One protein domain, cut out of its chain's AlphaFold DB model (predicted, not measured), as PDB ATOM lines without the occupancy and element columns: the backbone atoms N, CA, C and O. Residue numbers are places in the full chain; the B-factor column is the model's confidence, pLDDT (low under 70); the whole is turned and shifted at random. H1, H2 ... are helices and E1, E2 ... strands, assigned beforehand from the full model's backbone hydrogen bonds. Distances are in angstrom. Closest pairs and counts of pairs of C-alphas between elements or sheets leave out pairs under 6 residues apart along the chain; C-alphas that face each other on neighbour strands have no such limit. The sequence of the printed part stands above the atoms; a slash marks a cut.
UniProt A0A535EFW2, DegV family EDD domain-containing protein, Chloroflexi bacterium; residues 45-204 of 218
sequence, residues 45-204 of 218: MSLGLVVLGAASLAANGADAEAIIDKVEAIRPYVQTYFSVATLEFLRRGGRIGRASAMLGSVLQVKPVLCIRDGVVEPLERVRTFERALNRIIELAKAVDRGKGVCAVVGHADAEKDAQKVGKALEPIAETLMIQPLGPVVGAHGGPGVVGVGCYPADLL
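AT A GLANCE: This is residues 45 to 204 of the 218 residues of the protein "DegV family EDD domain-containing protein" of Chloroflexi bacterium (UniProt A0A535EFW2). A twisted six-stranded sheet has helices over both faces: H5 and H6 lie side by side on one, and the beginning of H1 and the short H7 cover part of the other. H1 and H2 form a helical hairpin that reaches beyond one end of the sheet, while the loop around Val 106 lies at the far end of the long axis. The printed part has 160 residues with seven named helices and six named strands, in the order H1 H2 E1 H3 H4 E2 E3 H5 E4 H6 E5 H7 E6. The sheet, E3 E2 E1 E6 E4 E5, is mixed, and the class is mixed, helices and strands. The whole is compact, with a radius of gyration of the C-alphas of 16.0 A, yet elongated, spanning 55 by 32 by 25 A.

IN THESE COORDINATES: Begin with the sheet: E3 is residues 119 to 126, E2 110 to 116, E1 79 to 83, E6 193 to 200 and 23.5 A long, E4 149 to 156 and 22.6 A, and E5 173 to 180. Find C-alpha 45 at (30.577, -23.244, 43.335), where H1 begins, running 21.2 A to residue 59. H2 is residues 64 to 77, 21.0 A; H3 is 88 to 92 and H4 97 to 102. H5 is residues 129 to 141, H6 159 to 172, 20.6 A, and H7 183 to 189. E6 ends at C-alpha 200, (38.247, -35.518, 39.444).

HOW THE PARTS SIT: Look at E1 and E6, antiparallel, with N 81 and O 196 2.9 A apart, within hydrogen-bond range. E4 and E5 are parallel, with N 153 and O 177 at 2.8 A, and with H6 they make a strand-helix-strand unit, two parallel strands joined through a helix, its crossover right-handed. The hairpin E2 and E3 has N 114 and O 121 at 2.9 A, and E3 bends by 51 degrees at residue 123. Three layers result from helices on both faces, H5 and H6 on one and H1 and H7 on the other. The sheet curls round H5, which touches H6 at a shallow tilt of 28 degrees, the same way, closest at C-alphas 137 and 165, 6.5 A. H1 and H2 touch, closest at C-alphas 54 and 67, 6.0 A; H2 only grazes the sheet. H4 is at the sheet's level, and H3 touches H7, closest at C-alphas 90 and 188, 5.1 A. Every O i to N i+4 pair is within hydrogen-bond range in H1, H3, H5 and H7; the counts are 8 of 10 in H2, 8 of 10 in H6 and 0 of 2 in H4, where 3 of 3 O i to N i+3 pairs are.

THE WHOLE: The two C-alphas farthest apart, Gly 61 and Val 106, are 56.2 A apart. The printed part has no cut, and no link is long. Look for low confidence at residues 104 to 108, under 70; the mean pLDDT of the printed part is 89.7.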
ATOM      1  N   MET A  45      30.056 -22.084  42.598       76.56
ATOM      2  CA  MET A  45      30.577 -23.244  43.335       76.56
ATOM      3  C   MET A  45      31.763 -23.914  42.631       76.56
ATOM      4  O   MET A  45      32.836 -24.067  43.206       76.56
ATOM      5  N   SER A  46      31.570 -24.298  41.370       80.44
ATOM      6  CA  SER A  46      32.578 -25.012  40.590       80.44
ATOM      7  C   SER A  46      33.746 -24.105  40.192       80.44
ATOM      8  O   SER A  46      34.881 -24.560  40.138       80.44
ATOM      9  N   LEU A  47      33.479 -22.815  39.955       85.25
ATOM     10  CA  LEU A  47      34.515 -21.804  39.749       85.25
ATOM     11  C   LEU A  47      35.347 -21.605  41.020       85.25
ATOM     12  O   LEU A  47      36.566 -21.549  40.928       85.25
ATOM     13  N   GLY A  48      34.712 -21.562  42.195       86.38
ATOM     14  CA  GLY A  48      35.404 -21.444  43.479       86.38
ATOM     15  C   GLY A  48      36.434 -22.555  43.695       86.38
ATOM     16  O   GLY A  48      37.572 -22.261  44.038       86.38
ATOM     17  N   LEU A  49      36.083 -23.812  43.398       88.44
ATOM     18  CA  LEU A  49      37.031 -24.934  43.473       88.44
ATOM     19  C   LEU A  49      38.238 -24.767  42.537       88.44
ATOM     20  O   LEU A  49      39.361 -25.093  42.910       88.44
ATOM     21  N   VAL A  50      38.017 -24.275  41.317       90.62
ATOM     22  CA  VAL A  50      39.100 -24.056  40.344       90.62
ATOM     23  C   VAL A  50      39.989 -22.889  40.778       90.62
ATOM     24  O   VAL A  50      41.207 -22.989  40.675       90.62
ATOM     25  N   VAL A  51      39.402 -21.817  41.317       91.31
ATOM     26  CA  VAL A  51      40.143 -20.663  41.854       91.31
ATOM     27  C   VAL A  51      40.992 -21.063  43.057       91.31
ATOM     28  O   VAL A  51      42.151 -20.672  43.123       91.31
ATOM     29  N   LEU A  52      40.461 -21.878  43.975       91.75
ATOM     30  CA  LEU A  52      41.244 -22.420  45.090       91.75
ATOM     31  C   LEU A  52      42.434 -23.245  44.586       91.75
ATOM     32  O   LEU A  52      43.531 -23.144  45.131       91.75
ATOM     33  N   GLY A  53      42.241 -24.015  43.513       90.44
ATOM     34  CA  GLY A  53      43.315 -24.814  42.929       90.44
ATOM     35  C   GLY A  53      44.371 -23.956  42.242       90.44
ATOM     36  O   GLY A  53      45.561 -24.166  42.449       90.44
ATOM     37  N   ALA A  54      43.951 -22.929  41.503       90.94
ATOM     38  CA  ALA A  54      44.856 -21.944  40.918       90.94
ATOM     39  C   ALA A  54      45.654 -21.187  41.996       90.94
ATOM     40  O   ALA A  54      46.863 -21.015  41.860       90.94
ATOM     41  N   ALA A  55      45.003 -20.796  43.095       91.94
ATOM     42  CA  ALA A  55      45.661 -20.152  44.229       91.94
ATOM     43  C   ALA A  55      46.677 -21.084  44.910       91.94
ATOM     44  O   ALA A  55      47.766 -20.641  45.263       91.94
ATOM     45  N   SER A  56      46.356 -22.375  45.046       91.06
ATOM     46  CA  SER A  56      47.292 -23.380  45.567       91.06
ATOM     47  C   SER A  56      48.524 -23.538  44.668       91.06
ATOM     48  O   SER A  56      49.648 -23.566  45.165       91.06
ATOM     49  N   LEU A  57      48.350 -23.572  43.344       91.06
ATOM     50  CA  LEU A  57      49.469 -23.617  42.396       91.06
ATOM     51  C   LEU A  57      50.357 -22.370  42.499       91.06
ATOM     52  O   LEU A  57      51.577 -22.501  42.575       91.06
ATOM     53  N   ALA A  58      49.750 -21.182  42.567       92.31
ATOM     54  CA  ALA A  58      50.478 -19.925  42.736       92.31
ATOM     55  C   ALA A  58      51.271 -19.894  44.053       92.31
ATOM     56  O   ALA A  58      52.440 -19.514  44.065       92.31
ATOM     57  N   ALA A  59      50.668 -20.353  45.154       91.94
ATOM     58  CA  ALA A  59      51.335 -20.445  46.453       91.94
ATOM     59  C   ALA A  59      52.528 -21.419  46.444       91.94
ATOM     60  O   ALA A  59      53.484 -21.224  47.189       91.94
ATOM     61  N   ASN A  60      52.495 -22.432  45.574       91.69
ATOM     62  CA  ASN A  60      53.590 -23.380  45.359       91.69
ATOM     63  C   ASN A  60      54.617 -22.905  44.310       91.69
ATOM     64  O   ASN A  60      55.493 -23.675  43.920       91.69
ATOM     65  N   GLY A  61      54.524 -21.653  43.851       93.31
ATOM     66  CA  GLY A  61      55.502 -21.041  42.950       93.31
ATOM     67  C   GLY A  61      55.303 -21.350  41.466       93.31
ATOM     68  O   GLY A  61      56.224 -21.124  40.686       93.31
ATOM     69  N   ALA A  62      54.134 -21.859  41.056       93.06
ATOM     70  CA  ALA A  62      53.807 -21.965  39.636       93.06
ATOM     71  C   ALA A  62      53.668 -20.567  39.010       93.06
ATOM     72  O   ALA A  62      53.087 -19.661  39.614       93.06
ATOM     73  N   ASP A  63      54.178 -20.403  37.791       95.31
ATOM     74  CA  ASP A  63      53.982 -19.179  37.022       95.31
ATOM     75  C   ASP A  63      52.553 -19.072  36.456       95.31
ATOM     76  O   ASP A  63      51.745 -20.007  36.503       95.31
ATOM     77  N   ALA A  64      52.220 -17.887  35.940       93.12
ATOM     78  CA  ALA A  64      50.881 -17.595  35.444       93.12
ATOM     79  C   ALA A  64      50.481 -18.466  34.239       93.12
ATOM     80  O   ALA A  64      49.322 -18.872  34.156       93.12
ATOM     81  N   GLU A  65      51.413 -18.769  33.330       95.38
ATOM     82  CA  GLU A  65      51.138 -19.575  32.133       95.38
ATOM     83  C   GLU A  65      50.806 -21.020  32.518       95.38
ATOM     84  O   GLU A  65      49.767 -21.546  32.116       95.38
ATOM     85  N   ALA A  66      51.597 -21.624  33.409       93.00
ATOM     86  CA  ALA A  66      51.357 -22.968  33.919       93.00
ATOM     87  C   ALA A  66      50.009 -23.084  34.651       93.00
ATOM     88  O   ALA A  66      49.316 -24.101  34.539       93.00
ATOM     89  N   ILE A  67      49.611 -22.046  35.397       92.88
ATOM     90  CA  ILE A  67      48.300 -22.001  36.060       92.88
ATOM     91  C   ILE A  67      47.174 -21.954  35.023       92.88
ATOM     92  O   ILE A  67      46.201 -22.702  35.154       92.88
ATOM     93  N   ILE A  68      47.297 -21.104  33.999       92.69
ATOM     94  CA  ILE A  68      46.302 -20.981  32.926       92.69
ATOM     95  C   ILE A  68      46.140 -22.322  32.209       92.69
ATOM     96  O   ILE A  68      45.022 -22.840  32.157       92.69
ATOM     97  N   ASP A  69      47.238 -22.935  31.768       92.94
ATOM     98  CA  ASP A  69      47.227 -24.229  31.080       92.94
ATOM     99  C   ASP A  69      46.532 -25.308  31.915       92.94
ATOM    100  O   ASP A  69      45.718 -26.101  31.423       92.94
ATOM    101  N   LYS A  70      46.801 -25.321  33.224       91.19
ATOM    102  CA  LYS A  70      46.190 -26.278  34.145       91.19
ATOM    103  C   LYS A  70      44.684 -26.053  34.305       91.19
ATOM    104  O   LYS A  70      43.917 -27.022  34.315       91.19
ATOM    105  N   VAL A  71      44.254 -24.796  34.409       90.44
ATOM    106  CA  VAL A  71      42.837 -24.410  34.502       90.44
ATOM    107  C   VAL A  71      42.087 -24.733  33.205       90.44
ATOM    108  O   VAL A  71      40.956 -25.232  33.245       90.44
ATOM    109  N   GLU A  72      42.707 -24.517  32.048       89.88
ATOM    110  CA  GLU A  72      42.120 -24.885  30.760       89.88
ATOM    111  C   GLU A  72      41.981 -26.403  30.611       89.88
ATOM    112  O   GLU A  72      40.924 -26.889  30.196       89.88
ATOM    113  N   ALA A  73      42.991 -27.162  31.040       90.50
ATOM    114  CA  ALA A  73      42.979 -28.620  30.985       90.50
ATOM    115  C   ALA A  73      41.902 -29.256  31.883       90.50
ATOM    116  O   ALA A  73      41.330 -30.290  31.523       90.50
ATOM    117  N   ILE A  74      41.597 -28.662  33.046       90.44
ATOM    118  CA  ILE A  74      40.571 -29.200  33.955       90.44
ATOM    119  C   ILE A  74      39.146 -28.827  33.543       90.44
ATOM    120  O   ILE A  74      38.212 -29.583  33.812       90.44
ATOM    121  N   ARG A  75      38.966 -27.699  32.845       87.06
ATOM    122  CA  ARG A  75      37.666 -27.168  32.403       87.06
ATOM    123  C   ARG A  75      36.670 -28.225  31.900       87.06
ATOM    124  O   ARG A  75      35.553 -28.218  32.422       87.06
ATOM    125  N   PRO A  76      36.996 -29.142  30.962       88.62
ATOM    126  CA  PRO A  76      36.046 -30.141  30.446       88.62
ATOM    127  C   PRO A  76      35.550 -31.156  31.488       88.62
ATOM    128  O   PRO A  76      34.564 -31.856  31.242       88.62
ATOM    129  N   TYR A  77      36.220 -31.249  32.634       90.38
ATOM    130  CA  TYR A  77      35.923 -32.197  33.706       90.38
ATOM    131  C   TYR A  77      35.193 -31.570  34.888       90.38
ATOM    132  O   TYR A  77      34.694 -32.297  35.744       90.38
ATOM    133  N   VAL A  78      35.107 -30.241  34.918       91.38
ATOM    134  CA  VAL A  78      34.334 -29.514  35.918       91.38
ATOM    135  C   VAL A  78      32.852 -29.658  35.606       91.38
ATOM    136  O   VAL A  78      32.396 -29.261  34.534       91.38
ATOM    137  N   GLN A  79      32.111 -30.211  36.561       92.12
ATOM    138  CA  GLN A  79      30.677 -30.445  36.469       92.12
ATOM    139  C   GLN A  79      29.936 -29.671  37.554       92.12
ATOM    140  O   GLN A  79      30.418 -29.535  38.679       92.12
ATOM    141  N   THR A  80      28.725 -29.227  37.224       93.25
ATOM    142  CA  THR A  80      27.777 -28.669  38.189       93.25
ATOM    143  C   THR A  80      26.431 -29.350  38.019       93.25
ATOM    144  O   THR A  80      25.820 -29.248  36.954       93.25
ATOM    145  N   TYR A  81      25.951 -29.986  39.083       94.75
ATOM    146  CA  TYR A  81      24.642 -30.628  39.150       94.75
ATOM    147  C   TYR A  81      23.826 -30.001  40.267       94.75
ATOM    148  O   TYR A  81      24.356 -29.749  41.343       94.75
ATOM    149  N   PHE A  82      22.544 -29.739  40.051       94.62
ATOM    150  CA  PHE A  82      21.707 -29.138  41.083       94.62
ATOM    151  C   PHE A  82      20.235 -29.471  40.889       94.62
ATOM    152  O   PHE A  82      19.801 -29.852  39.805       94.62
ATOM    153  N   SER A  83      19.470 -29.333  41.961       94.19
ATOM    154  CA  SER A  83      18.020 -29.464  41.960       94.19
ATOM    155  C   SER A  83      17.416 -28.246  42.637       94.19
ATOM    156  O   SER A  83      18.026 -27.634  43.519       94.19
ATOM    157  N   VAL A  84      16.215 -27.887  42.199       91.44
ATOM    158  CA  VAL A  84      15.453 -26.756  42.725       91.44
ATOM    159  C   VAL A  84      14.087 -27.231  43.200       91.44
ATOM    160  O   VAL A  84      13.498 -28.155  42.630       91.44
ATOM    161  N   ALA A  85      13.547 -26.577  44.228       87.75
ATOM    162  CA  ALA A  85      12.197 -26.869  44.693       87.75
ATOM    163  C   ALA A  85      11.140 -26.503  43.633       87.75
ATOM    164  O   ALA A  85      10.143 -27.211  43.488       87.75
ATOM    165  N   THR A  86      11.361 -25.427  42.878       87.19
ATOM    166  CA  THR A  86      10.494 -25.004  41.775       87.19
ATOM    167  C   THR A  86      11.302 -24.311  40.683       87.19
ATOM    168  O   THR A  86      12.249 -23.580  40.961       87.19
ATOM    169  N   LEU A  87      10.906 -24.521  39.425       88.06
ATOM    170  CA  LEU A  87      11.490 -23.834  38.268       88.06
ATOM    171  C   LEU A  87      11.060 -22.363  38.169       88.06
ATOM    172  O   LEU A  87      11.633 -21.614  37.379       88.06
ATOM    173  N   GLU A  88      10.074 -21.934  38.962       87.88
ATOM    174  CA  GLU A  88       9.507 -20.587  38.881       87.88
ATOM    175  C   GLU A  88      10.537 -19.489  39.175       87.88
ATOM    176  O   GLU A  88      10.558 -18.470  38.485       87.88
ATOM    177  N   PHE A  89      11.446 -19.703  40.131       89.44
ATOM    178  CA  PHE A  89      12.518 -18.744  40.422       89.44
ATOM    179  C   PHE A  89      13.484 -18.601  39.244       89.44
ATOM    180  O   PHE A  89      13.807 -17.484  38.838       89.44
ATOM    181  N   LEU A  90      13.867 -19.721  38.620       87.38
ATOM    182  CA  LEU A  90      14.737 -19.703  37.445       87.38
ATOM    183  C   LEU A  90      14.048 -19.020  36.260       87.38
ATOM    184  O   LEU A  90      14.702 -18.298  35.503       87.38
ATOM    185  N   ARG A  91      12.732 -19.228  36.108       87.69
ATOM    186  CA  ARG A  91      11.904 -18.592  35.078       87.69
ATOM    187  C   ARG A  91      11.849 -17.082  35.276       87.69
ATOM    188  O   ARG A  91      12.238 -16.345  34.377       87.69
ATOM    189  N   ARG A  92      11.421 -16.628  36.459       87.44
ATOM    190  CA  ARG A  92      11.334 -15.199  36.813       87.44
ATOM    191  C   ARG A  92      12.693 -14.512  36.746       87.44
ATOM    192  O   ARG A  92      12.780 -13.360  36.344       87.44
ATOM    193  N   GLY A  93      13.750 -15.234  37.105       84.12
ATOM    194  CA  GLY A  93      15.124 -14.762  37.043       84.12
ATOM    195  C   GLY A  93      15.751 -14.752  35.646       84.12
ATOM    196  O   GLY A  93      16.891 -14.313  35.521       84.12
ATOM    197  N   GLY A  94      15.075 -15.278  34.616       85.12
ATOM    198  CA  GLY A  94      15.618 -15.383  33.255       85.12
ATOM    199  C   GLY A  94      16.777 -16.380  33.102       85.12
ATOM    200  O   GLY A  94      17.455 -16.394  32.078       85.12
ATOM    201  N   ARG A  95      17.029 -17.228  34.110       86.00
ATOM    202  CA  ARG A  95      18.141 -18.202  34.147       86.00
ATOM    203  C   ARG A  95      17.700 -19.644  33.921       86.00
ATOM    204  O   ARG A  95      18.507 -20.554  34.065       86.00
ATOM    205  N   ILE A  96      16.445 -19.866  33.538       86.00
ATOM    206  CA  ILE A  96      15.914 -21.209  33.284       86.00
ATOM    207  C   ILE A  96      16.551 -21.901  32.072       86.00
ATOM    208  O   ILE A  96      16.631 -23.126  32.037       86.00
ATOM    209  N   GLY A  97      17.030 -21.132  31.089       88.44
ATOM    210  CA  GLY A  97      17.695 -21.678  29.908       88.44
ATOM    211  C   GLY A  97      16.839 -22.719  29.183       88.44
ATOM    212  O   GLY A  97      15.649 -22.509  28.940       88.44
ATOM    213  N   ARG A  98      17.446 -23.867  28.871       87.44
ATOM    214  CA  ARG A  98      16.792 -24.998  28.190       87.44
ATOM    215  C   ARG A  98      15.848 -25.778  29.108       87.44
ATOM    216  O   ARG A  98      15.037 -26.559  28.618       87.44
ATOM    217  N   ALA A  99      15.894 -25.552  30.424       85.12
ATOM    218  CA  ALA A  99      14.926 -26.147  31.348       85.12
ATOM    219  C   ALA A  99      13.517 -25.537  31.207       85.12
ATOM    220  O   ALA A  99      12.569 -26.060  31.789       85.12
ATOM    221  N   SER A 100      13.342 -24.491  30.386       84.38
ATOM    222  CA  SER A 100      12.028 -23.951  30.014       84.38
ATOM    223  C   SER A 100      11.120 -24.992  29.360       84.38
ATOM    224  O   SER A 100       9.916 -24.955  29.583       84.38
ATOM    225  N   ALA A 101      11.684 -25.989  28.670       83.31
ATOM    226  CA  ALA A 101      10.948 -27.120  28.097       83.31
ATOM    227  C   ALA A 101      10.255 -28.015  29.149       83.31
ATOM    228  O   ALA A 101       9.540 -28.958  28.805       83.31
ATOM    229  N   MET A 102      10.509 -27.780  30.439       80.62
ATOM    230  CA  MET A 102       9.822 -28.442  31.549       80.62
ATOM    231  C   MET A 102       8.654 -27.621  32.111       80.62
ATOM    232  O   MET A 102       7.867 -28.154  32.890       80.62
ATOM    233  N   LEU A 103       8.520 -26.348  31.726       76.75
ATOM    234  CA  LEU A 103       7.381 -25.516  32.095       76.75
ATOM    235  C   LEU A 103       6.173 -25.949  31.254       76.75
ATOM    236  O   LEU A 103       6.181 -25.798  30.038       76.75
ATOM    237  N   GLY A 104       5.154 -26.520  31.896       68.44
ATOM    238  CA  GLY A 104       3.937 -27.001  31.226       68.44
ATOM    239  C   GLY A 104       3.636 -28.487  31.429       68.44
ATOM    240  O   GLY A 104       2.576 -28.952  31.017       68.44
ATOM    241  N   SER A 105       4.506 -29.251  32.099       62.59
ATOM    242  CA  SER A 105       4.124 -30.596  32.537       62.59
ATOM    243  C   SER A 105       3.146 -30.513  33.711       62.59
ATOM    244  O   SER A 105       3.463 -29.903  34.728       62.59
ATOM    245  N   VAL A 106       1.998 -31.185  33.595       52.69
ATOM    246  CA  VAL A 106       0.899 -31.236  34.587       52.69
ATOM    247  C   VAL A 106       1.335 -31.797  35.961       52.69
ATOM    248  O   VAL A 106       0.618 -31.671  36.947       52.69
ATOM    249  N   LEU A 107       2.534 -32.385  36.067       56.16
ATOM    250  CA  LEU A 107       3.069 -32.974  37.296       56.16
ATOM    251  C   LEU A 107       4.159 -32.101  37.939       56.16
ATOM    252  O   LEU A 107       5.073 -31.639  37.257       56.16
ATOM    253  N   GLN A 108       4.115 -31.970  39.270       67.00
ATOM    254  CA  GLN A 108       5.168 -31.386  40.112       67.00
ATOM    255  C   GLN A 108       6.470 -32.211  40.062       67.00
ATOM    256  O   GLN A 108       6.786 -32.981  40.968       67.00
ATOM    257  N   VAL A 109       7.233 -32.084  38.983       75.25
ATOM    258  CA  VAL A 109       8.531 -32.749  38.820       75.25
ATOM    259  C   VAL A 109       9.621 -31.920  39.509       75.25
ATOM    260  O   VAL A 109       9.679 -30.702  39.352       75.25
ATOM    261  N   LYS A 110      10.517 -32.584  40.247       83.38
ATOM    262  CA  LYS A 110      11.758 -32.006  40.778       83.38
ATOM    263  C   LYS A 110      12.884 -32.336  39.790       83.38
ATOM    264  O   LYS A 110      13.224 -33.506  39.650       83.38
ATOM    265  N   PRO A 111      13.408 -31.376  39.019       89.50
ATOM    266  CA  PRO A 111      14.401 -31.679  37.997       89.50
ATOM    267  C   PRO A 111      15.797 -31.857  38.593       89.50
ATOM    268  O   PRO A 111      16.186 -31.134  39.506       89.50
ATOM    269  N   VAL A 112      16.581 -32.754  37.998       93.50
ATOM    270  CA  VAL A 112      18.042 -32.695  38.086       93.50
ATOM    271  C   VAL A 112      18.521 -31.847  36.919       93.50
ATOM    272  O   VAL A 112      18.229 -32.141  35.758       93.50
ATOM    273  N   LEU A 113      19.229 -30.774  37.236       93.25
ATOM    274  CA  LEU A 113      19.710 -29.773  36.300       93.25
ATOM    275  C   LEU A 113      21.238 -29.801  36.254       93.25
ATOM    276  O   LEU A 113      21.901 -30.141  37.236       93.25
ATOM    277  N   CYS A 114      21.795 -29.393  35.121       92.75
ATOM    278  CA  CYS A 114      23.203 -29.043  35.012       92.75
ATOM    279  C   CYS A 114      23.382 -27.719  34.281       92.75
ATOM    280  O   CYS A 114      22.417 -27.118  33.805       92.75
ATOM    281  N   ILE A 115      24.625 -27.247  34.218       88.25
ATOM    282  CA  ILE A 115      24.976 -26.050  33.460       88.25
ATOM    283  C   ILE A 115      25.955 -26.438  32.360       88.25
ATOM    284  O   ILE A 115      27.035 -26.948  32.642       88.25
ATOM    285  N   ARG A 116      25.575 -26.180  31.110       85.00
ATOM    286  CA  ARG A 116      26.401 -26.405  29.920       85.00
ATOM    287  C   ARG A 116      26.542 -25.084  29.185       85.00
ATOM    288  O   ARG A 116      25.539 -24.432  28.917       85.00
ATOM    289  N   ASP A 117      27.775 -24.670  28.897       81.38
ATOM    290  CA  ASP A 117      28.044 -23.411  28.187       81.38
ATOM    291  C   ASP A 117      27.341 -22.183  28.809       81.38
ATOM    292  O   ASP A 117      26.885 -21.286  28.107       81.38
ATOM    293  N   GLY A 118      27.224 -22.139  30.144       81.50
ATOM    294  CA  GLY A 118      26.529 -21.054  30.853       81.50
ATOM    295  C   GLY A 118      25.004 -21.137  30.871       81.50
ATOM    296  O   GLY A 118      24.357 -20.286  31.482       81.50
ATOM    297  N   VAL A 119      24.421 -22.161  30.253       86.38
ATOM    298  CA  VAL A 119      22.975 -22.341  30.136       86.38
ATOM    299  C   VAL A 119      22.514 -23.470  31.052       86.38
ATOM    300  O   VAL A 119      23.116 -24.540  31.091       86.38
ATOM    301  N   VAL A 120      21.431 -23.232  31.796       89.44
ATOM    302  CA  VAL A 120      20.779 -24.271  32.601       89.44
ATOM    303  C   VAL A 120      20.087 -25.266  31.675       89.44
ATOM    304  O   VAL A 120      19.267 -24.887  30.833       89.44
ATOM    305  N   GLU A 121      20.405 -26.544  31.855       90.25
ATOM    306  CA  GLU A 121      19.856 -27.652  31.084       90.25
ATOM    307  C   GLU A 121      19.242 -28.711  31.998       90.25
ATOM    308  O   GLU A 121      19.818 -29.040  33.040       90.25
ATOM    309  N   PRO A 122      18.096 -29.289  31.613       91.44
ATOM    310  CA  PRO A 122      17.543 -30.425  32.317       91.44
ATOM    311  C   PRO A 122      18.319 -31.692  31.958       91.44
ATOM    312  O   PRO A 122      18.427 -32.049  30.787       91.44
ATOM    313  N   LEU A 123      18.830 -32.386  32.973       90.50
ATOM    314  CA  LEU A 123      19.419 -33.714  32.812       90.50
ATOM    315  C   LEU A 123      18.367 -34.804  32.961       90.50
ATOM    316  O   LEU A 123      18.285 -35.708  32.135       90.50
ATOM    317  N   GLU A 124      17.571 -34.727  34.026       88.25
ATOM    318  CA  GLU A 124      16.617 -35.775  34.367       88.25
ATOM    319  C   GLU A 124      15.385 -35.207  35.071       88.25
ATOM    320  O   GLU A 124      15.443 -34.214  35.799       88.25
ATOM    321  N   ARG A 125      14.244 -35.859  34.848       86.56
ATOM    322  CA  ARG A 125      12.961 -35.519  35.460       86.56
ATOM    323  C   ARG A 125      12.652 -36.537  36.548       86.56
ATOM    324  O   ARG A 125      12.350 -37.683  36.227       86.56
ATOM    325  N   VAL A 126      12.667 -36.129  37.814       87.19
ATOM    326  CA  VAL A 126      12.309 -37.021  38.927       87.19
ATOM    327  C   VAL A 126      11.115 -36.496  39.719       87.19
ATOM    328  O   VAL A 126      10.781 -35.315  39.694       87.19
ATOM    329  N   ARG A 127      10.402 -37.402  40.392       84.81
ATOM    330  CA  ARG A 127       9.126 -37.083  41.057       84.81
ATOM    331  C   ARG A 127       9.282 -36.519  42.467       84.81
ATOM    332  O   ARG A 127       8.392 -35.827  42.936       84.81
ATOM    333  N   THR A 128      10.385 -36.819  43.149       90.12
ATOM    334  CA  THR A 128      10.624 -36.377  44.529       90.12
ATOM    335  C   THR A 128      11.974 -35.689  44.639       90.12
ATOM    336  O   THR A 128      12.897 -35.984  43.877       90.12
ATOM    337  N   PHE A 129      12.090 -34.765  45.593       89.56
ATOM    338  CA  PHE A 129      13.325 -34.014  45.798       89.56
ATOM    339  C   PHE A 129      14.460 -34.933  46.258       89.56
ATOM    340  O   PHE A 129      15.564 -34.858  45.737       89.56
ATOM    341  N   GLU A 130      14.156 -35.897  47.126       92.38
ATOM    342  CA  GLU A 130      15.106 -36.916  47.573       92.38
ATOM    343  C   GLU A 130      15.688 -37.743  46.415       92.38
ATOM    344  O   GLU A 130      16.899 -37.943  46.346       92.38
ATOM    345  N   ARG A 131      14.861 -38.154  45.440       93.69
ATOM    346  CA  ARG A 131      15.361 -38.830  44.230       93.69
ATOM    347  C   ARG A 131      16.291 -37.929  43.419       93.69
ATOM    348  O   ARG A 131      17.248 -38.430  42.840       93.69
ATOM    349  N   ALA A 132      16.039 -36.621  43.398       94.25
ATOM    350  CA  ALA A 132      16.905 -35.668  42.706       94.25
ATOM    351  C   ALA A 132      18.270 -35.569  43.396       94.25
ATOM    352  O   ALA A 132      19.296 -35.606  42.722       94.25
ATOM    353  N   LEU A 133      18.290 -35.508  44.731       95.69
ATOM    354  CA  LEU A 133      19.526 -35.480  45.516       95.69
ATOM    355  C   LEU A 133      20.332 -36.769  45.352       95.69
ATOM    356  O   LEU A 133      21.528 -36.704  45.075       95.69
ATOM    357  N   ASN A 134      19.681 -37.932  45.438       96.44
ATOM    358  CA  ASN A 134      20.333 -39.222  45.199       96.44
ATOM    359  C   ASN A 134      20.949 -39.279  43.802       96.44
ATOM    360  O   ASN A 134      22.092 -39.704  43.639       96.44
ATOM    361  N   ARG A 135      20.239 -38.756  42.798       96.56
ATOM    362  CA  ARG A 135      20.761 -38.700  41.438       96.56
ATOM    363  C   ARG A 135      21.955 -37.754  41.296       96.56
ATOM    364  O   ARG A 135      22.915 -38.092  40.611       96.56
ATOM    365  N   ILE A 136      21.936 -36.598  41.960       96.19
ATOM    366  CA  ILE A 136      23.088 -35.681  42.023       96.19
ATOM    367  C   ILE A 136      24.297 -36.374  42.664       96.19
ATOM    368  O   ILE A 136      25.405 -36.263  42.140       96.19
ATOM    369  N   ILE A 137      24.088 -37.128  43.749       97.19
ATOM    370  CA  ILE A 137      25.143 -37.905  44.415       97.19
ATOM    371  C   ILE A 137      25.734 -38.940  43.452       97.19
ATOM    372  O   ILE A 137      26.951 -39.039  43.339       97.19
ATOM    373  N   GLU A 138      24.902 -39.693  42.730       96.88
ATOM    374  CA  GLU A 138      25.366 -40.665  41.732       96.88
ATOM    375  C   GLU A 138      26.183 -40.011  40.615       96.88
ATOM    376  O   GLU A 138      27.237 -40.523  40.235       96.88
ATOM    377  N   LEU A 139      25.714 -38.874  40.093       95.56
ATOM    378  CA  LEU A 139      26.408 -38.131  39.043       95.56
ATOM    379  C   LEU A 139      27.760 -37.597  39.526       95.56
ATOM    380  O   LEU A 139      28.738 -37.690  38.792       95.56
ATOM    381  N   ALA A 140      27.829 -37.085  40.756       94.88
ATOM    382  CA  ALA A 140      29.077 -36.641  41.368       94.88
ATOM    383  C   ALA A 140      30.033 -37.817  41.637       94.88
ATOM    384  O   ALA A 140      31.222 -37.711  41.356       94.88
ATOM    385  N   LYS A 141      29.525 -38.973  42.087       95.44
ATOM    386  CA  LYS A 141      30.326 -40.202  42.240       95.44
ATOM    387  C   LYS A 141      30.893 -40.696  40.914       95.44
ATOM    388  O   LYS A 141      32.033 -41.140  40.872       95.44
ATOM    389  N   ALA A 142      30.139 -40.572  39.826       95.06
ATOM    390  CA  ALA A 142      30.592 -40.960  38.491       95.06
ATOM    391  C   ALA A 142      31.716 -40.066  37.926       95.06
ATOM    392  O   ALA A 142      32.296 -40.406  36.893       95.06
ATOM    393  N   VAL A 143      32.017 -38.931  38.569       93.25
ATOM    394  CA  VAL A 143      33.177 -38.091  38.231       93.25
ATOM    395  C   VAL A 143      34.481 -38.705  38.753       93.25
ATOM    396  O   VAL A 143      35.534 -38.453  38.167       93.25
ATOM    397  N   ASP A 144      34.428 -39.532  39.802       93.00
ATOM    398  CA  ASP A 144      35.608 -40.194  40.357       93.00
ATOM    399  C   ASP A 144      36.256 -41.149  39.339       93.00
ATOM    400  O   ASP A 144      35.600 -41.972  38.699       93.00
ATOM    401  N   ARG A 145      37.581 -41.055  39.218       91.75
ATOM    402  CA  ARG A 145      38.433 -41.896  38.362       91.75
ATOM    403  C   ARG A 145      39.253 -42.913  39.153       91.75
ATOM    404  O   ARG A 145      40.245 -43.437  38.649       91.75
ATOM    405  N   GLY A 146      38.859 -43.174  40.396       91.12
ATOM    406  CA  GLY A 146      39.593 -44.005  41.350       91.12
ATOM    407  C   GLY A 146      40.651 -43.231  42.141       91.12
ATOM    408  O   GLY A 146      41.563 -43.842  42.695       91.12
ATOM    409  N   LYS A 147      40.563 -41.896  42.162       92.44
ATOM    410  CA  LYS A 147      41.471 -40.996  42.899       92.44
ATOM    411  C   LYS A 147      40.725 -40.003  43.794       92.44
ATOM    412  O   LYS A 147      41.359 -39.175  44.438       92.44
ATOM    413  N   GLY A 148      39.403 -40.124  43.863       93.44
ATOM    414  CA  GLY A 148      38.523 -39.238  44.598       93.44
ATOM    415  C   GLY A 148      38.073 -38.031  43.781       93.44
ATOM    416  O   GLY A 148      38.437 -37.836  42.616       93.44
ATOM    417  N   VAL A 149      37.248 -37.204  44.418       94.69
ATOM    418  CA  VAL A 149      36.671 -35.990  43.832       94.69
ATOM    419  C   VAL A 149      36.970 -34.769  44.690       94.69
ATOM    420  O   VAL A 149      37.004 -34.846  45.918       94.69
ATOM    421  N   CYS A 150      37.142 -33.626  44.033       95.00
ATOM    422  CA  CYS A 150      37.032 -32.321  44.675       95.00
ATOM    423  C   CYS A 150      35.596 -31.835  44.502       95.00
ATOM    424  O   CYS A 150      35.133 -31.708  43.366       95.00
ATOM    425  N   ALA A 151      34.883 -31.586  45.601       95.19
ATOM    426  CA  ALA A 151      33.467 -31.240  45.587       95.19
ATOM    427  C   ALA A 151      33.125 -30.058  46.510       95.19
ATOM    428  O   ALA A 151      33.605 -29.939  47.634       95.19
ATOM    429  N   VAL A 152      32.217 -29.205  46.038       94.94
ATOM    430  CA  VAL A 152      31.516 -28.179  46.816       94.94
ATOM    431  C   VAL A 152      30.034 -28.501  46.752       94.94
ATOM    432  O   VAL A 152      29.475 -28.585  45.660       94.94
ATOM    433  N   VAL A 153      29.394 -28.620  47.911       95.62
ATOM    434  CA  VAL A 153      27.942 -28.694  48.057       95.62
ATOM    435  C   VAL A 153      27.426 -27.312  48.445       95.62
ATOM    436  O   VAL A 153      27.805 -26.766  49.480       95.62
ATOM    437  N   GLY A 154      26.571 -26.732  47.612       94.19
ATOM    438  CA  GLY A 154      25.918 -25.455  47.875       94.19
ATOM    439  C   GLY A 154      24.436 -25.623  48.171       94.19
ATOM    440  O   GLY A 154      23.781 -26.462  47.549       94.19
ATOM    441  N   HIS A 155      23.889 -24.790  49.057       94.81
ATOM    442  CA  HIS A 155      22.446 -24.749  49.303       94.81
ATOM    443  C   HIS A 155      21.863 -23.346  49.459       94.81
ATOM    444  O   HIS A 155      22.530 -22.442  49.942       94.81
ATOM    445  N   ALA A 156      20.585 -23.173  49.134       93.44
ATOM    446  CA  ALA A 156      19.812 -21.995  49.524       93.44
ATOM    447  C   ALA A 156      18.672 -22.458  50.434       93.44
ATOM    448  O   ALA A 156      17.783 -23.160  49.965       93.44
ATOM    449  N   ASP A 157      18.732 -22.118  51.726       91.31
ATOM    450  CA  ASP A 157      17.727 -22.519  52.730       91.31
ATOM    451  C   ASP A 157      17.441 -24.043  52.767       91.31
ATOM    452  O   ASP A 157      16.310 -24.504  52.866       91.31
ATOM    453  N   ALA A 158      18.491 -24.855  52.594       93.50
ATOM    454  CA  ALA A 158      18.403 -26.317  52.518       93.50
ATOM    455  C   ALA A 158      19.632 -27.012  53.133       93.50
ATOM    456  O   ALA A 158      20.123 -28.017  52.621       93.50
ATOM    457  N   GLU A 159      20.152 -26.469  54.239       94.56
ATOM    458  CA  GLU A 159      21.397 -26.941  54.864       94.56
ATOM    459  C   GLU A 159      21.342 -28.431  55.229       94.56
ATOM    460  O   GLU A 159      22.274 -29.181  54.946       94.56
ATOM    461  N   LYS A 160      20.222 -28.894  55.796       95.38
ATOM    462  CA  LYS A 160      20.040 -30.305  56.174       95.38
ATOM    463  C   LYS A 160      20.182 -31.249  54.982       95.38
ATOM    464  O   LYS A 160      20.743 -32.332  55.123       95.38
ATOM    465  N   ASP A 161      19.683 -30.858  53.815       95.62
ATOM    466  CA  ASP A 161      19.794 -31.672  52.606       95.62
ATOM    467  C   ASP A 161      21.196 -31.584  51.993       95.62
ATOM    468  O   ASP A 161      21.730 -32.595  51.534       95.62
ATOM    469  N   ALA A 162      21.848 -30.423  52.084       95.62
ATOM    470  CA  ALA A 162      23.253 -30.259  51.719       95.62
ATOM    471  C   ALA A 162      24.176 -31.159  52.554       95.62
ATOM    472  O   ALA A 162      25.048 -31.832  52.010       95.62
ATOM    473  N   GLN A 163      23.940 -31.227  53.866       96.50
ATOM    474  CA  GLN A 163      24.661 -32.093  54.803       96.50
ATOM    475  C   GLN A 163      24.508 -33.575  54.432       96.50
ATOM    476  O   GLN A 163      25.492 -34.313  54.421       96.50
ATOM    477  N   LYS A 164      23.297 -34.016  54.058       96.12
ATOM    478  CA  LYS A 164      23.063 -35.392  53.573       96.12
ATOM    479  C   LYS A 164      23.860 -35.689  52.303       96.12
ATOM    480  O   LYS A 164      24.488 -36.743  52.215       96.12
ATOM    481  N   VAL A 165      23.851 -34.766  51.339       97.12
ATOM    482  CA  VAL A 165      24.631 -34.897  50.100       97.12
ATOM    483  C   VAL A 165      26.127 -34.951  50.407       97.12
ATOM    484  O   VAL A 165      26.811 -35.844  49.912       97.12
ATOM    485  N   GLY A 166      26.624 -34.063  51.271       96.25
ATOM    486  CA  GLY A 166      28.018 -34.049  51.710       96.25
ATOM    487  C   GLY A 166      28.441 -35.373  52.343       96.25
ATOM    488  O   GLY A 166      29.396 -35.991  51.877       96.25
ATOM    489  N   LYS A 167      27.671 -35.879  53.313       96.56
ATOM    490  CA  LYS A 167      27.925 -37.175  53.966       96.56
ATOM    491  C   LYS A 167      27.975 -38.342  52.973       96.56
ATOM    492  O   LYS A 167      28.748 -39.278  53.143       96.56
ATOM    493  N   ALA A 168      27.162 -38.303  51.919       96.75
ATOM    494  CA  ALA A 168      27.155 -39.346  50.895       96.75
ATOM    495  C   ALA A 168      28.363 -39.291  49.940       96.75
ATOM    496  O   ALA A 168      28.675 -40.308  49.307       96.75
ATOM    497  N   LEU A 169      29.009 -38.124  49.813       96.00
ATOM    498  CA  LEU A 169      30.202 -37.894  48.991       96.00
ATOM    499  C   LEU A 169      31.509 -38.022  49.782       96.00
ATOM    500  O   LEU A 169      32.534 -38.332  49.187       96.00
ATOM    501  N   GLU A 170      31.470 -37.854  51.103       95.06
ATOM    502  CA  GLU A 170      32.627 -37.945  52.003       95.06
ATOM    503  C   GLU A 170      33.535 -39.173  51.765       95.06
ATOM    504  O   GLU A 170      34.749 -38.983  51.704       95.06
ATOM    505  N   PRO A 171      33.025 -40.401  51.515       94.38
ATOM    506  CA  PRO A 171      33.885 -41.571  51.292       94.38
ATOM    507  C   PRO A 171      34.772 -41.501  50.043       94.38
ATOM    508  O   PRO A 171      35.754 -42.233  49.955       94.38
ATOM    509  N   ILE A 172      34.411 -40.668  49.064       93.56
ATOM    510  CA  ILE A 172      35.161 -40.490  47.812       93.56
ATOM    511  C   ILE A 172      35.773 -39.091  47.700       93.56
ATOM    512  O   ILE A 172      36.369 -38.755  46.678       93.56
ATOM    513  N   ALA A 173      35.589 -38.240  48.707       92.50
ATOM    514  CA  ALA A 173      36.034 -36.862  48.646       92.50
ATOM    515  C   ALA A 173      37.517 -36.757  49.011       92.50
ATOM    516  O   ALA A 173      37.938 -37.077  50.123       92.50
ATOM    517  N   GLU A 174      38.302 -36.253  48.067       93.62
ATOM    518  CA  GLU A 174      39.622 -35.702  48.363       93.62
ATOM    519  C   GLU A 174      39.456 -34.330  49.023       93.62
ATOM    520  O   GLU A 174      40.051 -34.062  50.067       93.62
ATOM    521  N   THR A 175      38.542 -33.534  48.460       92.69
ATOM    522  CA  THR A 175      38.129 -32.234  48.975       92.69
ATOM    523  C   THR A 175      36.611 -32.156  49.042       92.69
ATOM    524  O   THR A 175      35.927 -32.486  48.070       92.69
ATOM    525  N   LEU A 176      36.080 -31.701  50.178       94.44
ATOM    526  CA  LEU A 176      34.646 -31.499  50.385       94.44
ATOM    527  C   LEU A 176      34.391 -30.213  51.164       94.44
ATOM    528  O   LEU A 176      34.855 -30.047  52.290       94.44
ATOM    529  N   MET A 177      33.592 -29.327  50.583       94.06
ATOM    530  CA  MET A 177      33.121 -28.110  51.239       94.06
ATOM    531  C   MET A 177      31.598 -28.055  51.174       94.06
ATOM    532  O   MET A 177      31.013 -28.373  50.142       94.06
ATOM    533  N   ILE A 178      30.954 -27.610  52.249       94.06
ATOM    534  CA  ILE A 178      29.508 -27.371  52.291       94.06
ATOM    535  C   ILE A 178      29.306 -25.899  52.636       94.06
ATOM    536  O   ILE A 178      29.873 -25.431  53.619       94.06
ATOM    537  N   GLN A 179      28.553 -25.165  51.820       92.25
ATOM    538  CA  GLN A 179      28.371 -23.724  52.011       92.25
ATOM    539  C   GLN A 179      26.984 -23.235  51.572       92.25
ATOM    540  O   GLN A 179      26.390 -23.798  50.643       92.25
ATOM    541  N   PRO A 180      26.467 -22.153  52.173       90.94
ATOM    542  CA  PRO A 180      25.303 -21.474  51.636       90.94
ATOM    543  C   PRO A 180      25.633 -20.840  50.276       90.94
ATOM    544  O   PRO A 180      26.725 -20.325  50.030       90.94
ATOM    545  N   LEU A 181      24.665 -20.862  49.366       88.56
ATOM    546  CA  LEU A 181      24.722 -20.160  48.096       88.56
ATOM    547  C   LEU A 181      24.519 -18.667  48.341       88.56
ATOM    548  O   LEU A 181      23.585 -18.256  49.025       88.56
ATOM    549  N   GLY A 182      25.370 -17.846  47.723       81.12
ATOM    550  CA  GLY A 182      25.249 -16.394  47.812       81.12
ATOM    551  C   GLY A 182      23.902 -15.867  47.284       81.12
ATOM    552  O   GLY A 182      23.257 -16.519  46.450       81.12
ATOM    553  N   PRO A 183      23.507 -14.646  47.687       79.94
ATOM    554  CA  PRO A 183      22.159 -14.104  47.488       79.94
ATOM    555  C   PRO A 183      21.729 -14.045  46.018       79.94
ATOM    556  O   PRO A 183      20.569 -14.279  45.707       79.94
ATOM    557  N   VAL A 184      22.661 -13.822  45.085       80.25
ATOM    558  CA  VAL A 184      22.362 -13.808  43.641       80.25
ATOM    559  C   VAL A 184      21.937 -15.190  43.134       80.25
ATOM    560  O   VAL A 184      21.006 -15.306  42.343       80.25
ATOM    561  N   VAL A 185      22.614 -16.255  43.577       80.19
ATOM    562  CA  VAL A 185      22.260 -17.623  43.165       80.19
ATOM    563  C   VAL A 185      20.974 -18.057  43.864       80.19
ATOM    564  O   VAL A 185      20.114 -18.644  43.214       80.19
ATOM    565  N   GLY A 186      20.806 -17.700  45.140       80.19
ATOM    566  CA  GLY A 186      19.560 -17.918  45.878       80.19
ATOM    567  C   GLY A 186      18.357 -17.205  45.250       80.19
ATOM    568  O   GLY A 186      17.301 -17.809  45.119       80.19
ATOM    569  N   ALA A 187      18.512 -15.969  44.766       81.94
ATOM    570  CA  ALA A 187      17.429 -15.214  44.129       81.94
ATOM    571  C   ALA A 187      16.935 -15.863  42.825       81.94
ATOM    572  O   ALA A 187      15.736 -15.873  42.547       81.94
ATOM    573  N   HIS A 188      17.850 -16.426  42.030       83.56
ATOM    574  CA  HIS A 188      17.498 -17.108  40.784       83.56
ATOM    575  C   HIS A 188      17.080 -18.568  40.989       83.56
ATOM    576  O   HIS A 188      16.245 -19.064  40.243       83.56
ATOM    577  N   GLY A 189      17.669 -19.282  41.947       81.81
ATOM    578  CA  GLY A 189      17.350 -20.688  42.210       81.81
ATOM    579  C   GLY A 189      16.148 -20.887  43.139       81.81
ATOM    580  O   GLY A 189      15.467 -21.905  43.043       81.81
ATOM    581  N   GLY A 190      15.864 -19.901  43.991       86.00
ATOM    582  CA  GLY A 190      14.866 -19.971  45.053       86.00
ATOM    583  C   GLY A 190      15.364 -20.667  46.326       86.00
ATOM    584  O   GLY A 190      16.462 -21.226  46.349       86.00
ATOM    585  N   PRO A 191      14.558 -20.656  47.399       88.56
ATOM    586  CA  PRO A 191      14.778 -21.511  48.560       88.56
ATOM    587  C   PRO A 191      14.619 -22.995  48.185       88.56
ATOM    588  O   PRO A 191      13.884 -23.352  47.257       88.56
ATOM    589  N   GLY A 192      15.312 -23.873  48.906       89.12
ATOM    590  CA  GLY A 192      15.309 -25.313  48.650       89.12
ATOM    591  C   GLY A 192      16.283 -25.767  47.558       89.12
ATOM    592  O   GLY A 192      16.201 -26.908  47.111       89.12
ATOM    593  N   VAL A 193      17.176 -24.898  47.073       92.62
ATOM    594  CA  VAL A 193      18.205 -25.296  46.096       92.62
ATOM    595  C   VAL A 193      19.272 -26.109  46.806       92.62
ATOM    596  O   VAL A 193      19.785 -25.681  47.838       92.62
ATOM    597  N   VAL A 194      19.670 -27.224  46.197       95.31
ATOM    598  CA  VAL A 194      20.875 -27.968  46.572       95.31
ATOM    599  C   VAL A 194      21.636 -28.314  45.301       95.31
ATOM    600  O   VAL A 194      21.048 -28.783  44.323       95.31
ATOM    601  N   GLY A 195      22.945 -28.082  45.298       94.00
ATOM    602  CA  GLY A 195      23.796 -28.382  44.156       94.00
ATOM    603  C   GLY A 195      25.196 -28.815  44.548       94.00
ATOM    604  O   GLY A 195      25.656 -28.553  45.652       94.00
ATOM    605  N   VAL A 196      25.864 -29.481  43.615       95.62
ATOM    606  CA  VAL A 196      27.230 -29.972  43.729       95.62
ATOM    607  C   VAL A 196      28.026 -29.472  42.533       95.62
ATOM    608  O   VAL A 196      27.684 -29.765  41.387       95.62
ATOM    609  N   GLY A 197      29.090 -28.718  42.800       94.75
ATOM    610  CA  GLY A 197      30.173 -28.485  41.848       94.75
ATOM    611  C   GLY A 197      31.287 -29.489  42.116       94.75
ATOM    612  O   GLY A 197      31.686 -29.629  43.269       94.75
ATOM    613  N   CYS A 198      31.776 -30.203  41.102       94.50
ATOM    614  CA  CYS A 198      32.819 -31.208  41.300       94.50
ATOM    615  C   CYS A 198      33.720 -31.430  40.082       94.50
ATOM    616  O   CYS A 198      33.339 -31.135  38.948       94.50
ATOM    617  N   TYR A 199      34.914 -31.969  40.331       94.12
ATOM    618  CA  TYR A 199      35.830 -32.483  39.313       94.12
ATOM    619  C   TYR A 199      36.693 -33.636  39.877       94.12
ATOM    620  O   TYR A 199      36.769 -33.800  41.101       94.12
ATOM    621  N   PRO A 200      37.348 -34.441  39.018       94.62
ATOM    622  CA  PRO A 200      38.247 -35.518  39.444       94.62
ATOM    623  C   PRO A 200      39.492 -34.989  40.178       94.62
ATOM    624  O   PRO A 200      40.203 -34.135  39.644       94.62
ATOM    625  N   ALA A 201      39.775 -35.490  41.383       92.94
ATOM    626  CA  ALA A 201      40.834 -34.944  42.240       92.94
ATOM    627  C   ALA A 201      42.256 -35.119  41.673       92.94
ATOM    628  O   ALA A 201      43.147 -34.334  41.984       92.94
ATOM    629  N   ASP A 202      42.472 -36.099  40.791       91.75
ATOM    630  CA  ASP A 202      43.749 -36.329  40.103       91.75
ATOM    631  C   ASP A 202      44.178 -35.160  39.206       91.75
ATOM    632  O   ASP A 202      45.361 -35.007  38.899       91.75
ATOM    633  N   LEU A 203      43.227 -34.329  38.778       89.75
ATOM    634  CA  LEU A 203      43.510 -33.220  37.879       89.75
ATOM    635  C   LEU A 203      44.041 -31.995  38.614       89.75
ATOM    636  O   LEU A 203      44.929 -31.338  38.080       89.75
ATOM    637  N   LEU A 204      43.518 -31.683  39.798       88.81
ATOM    638  CA  LEU A 204      43.921 -30.524  40.597       88.81
ATOM    639  C   LEU A 204      43.597 -30.796  42.075       88.81
ATOM    640  O   LEU A 204      42.538 -30.389  42.544       88.81
TER     641      LEU A 204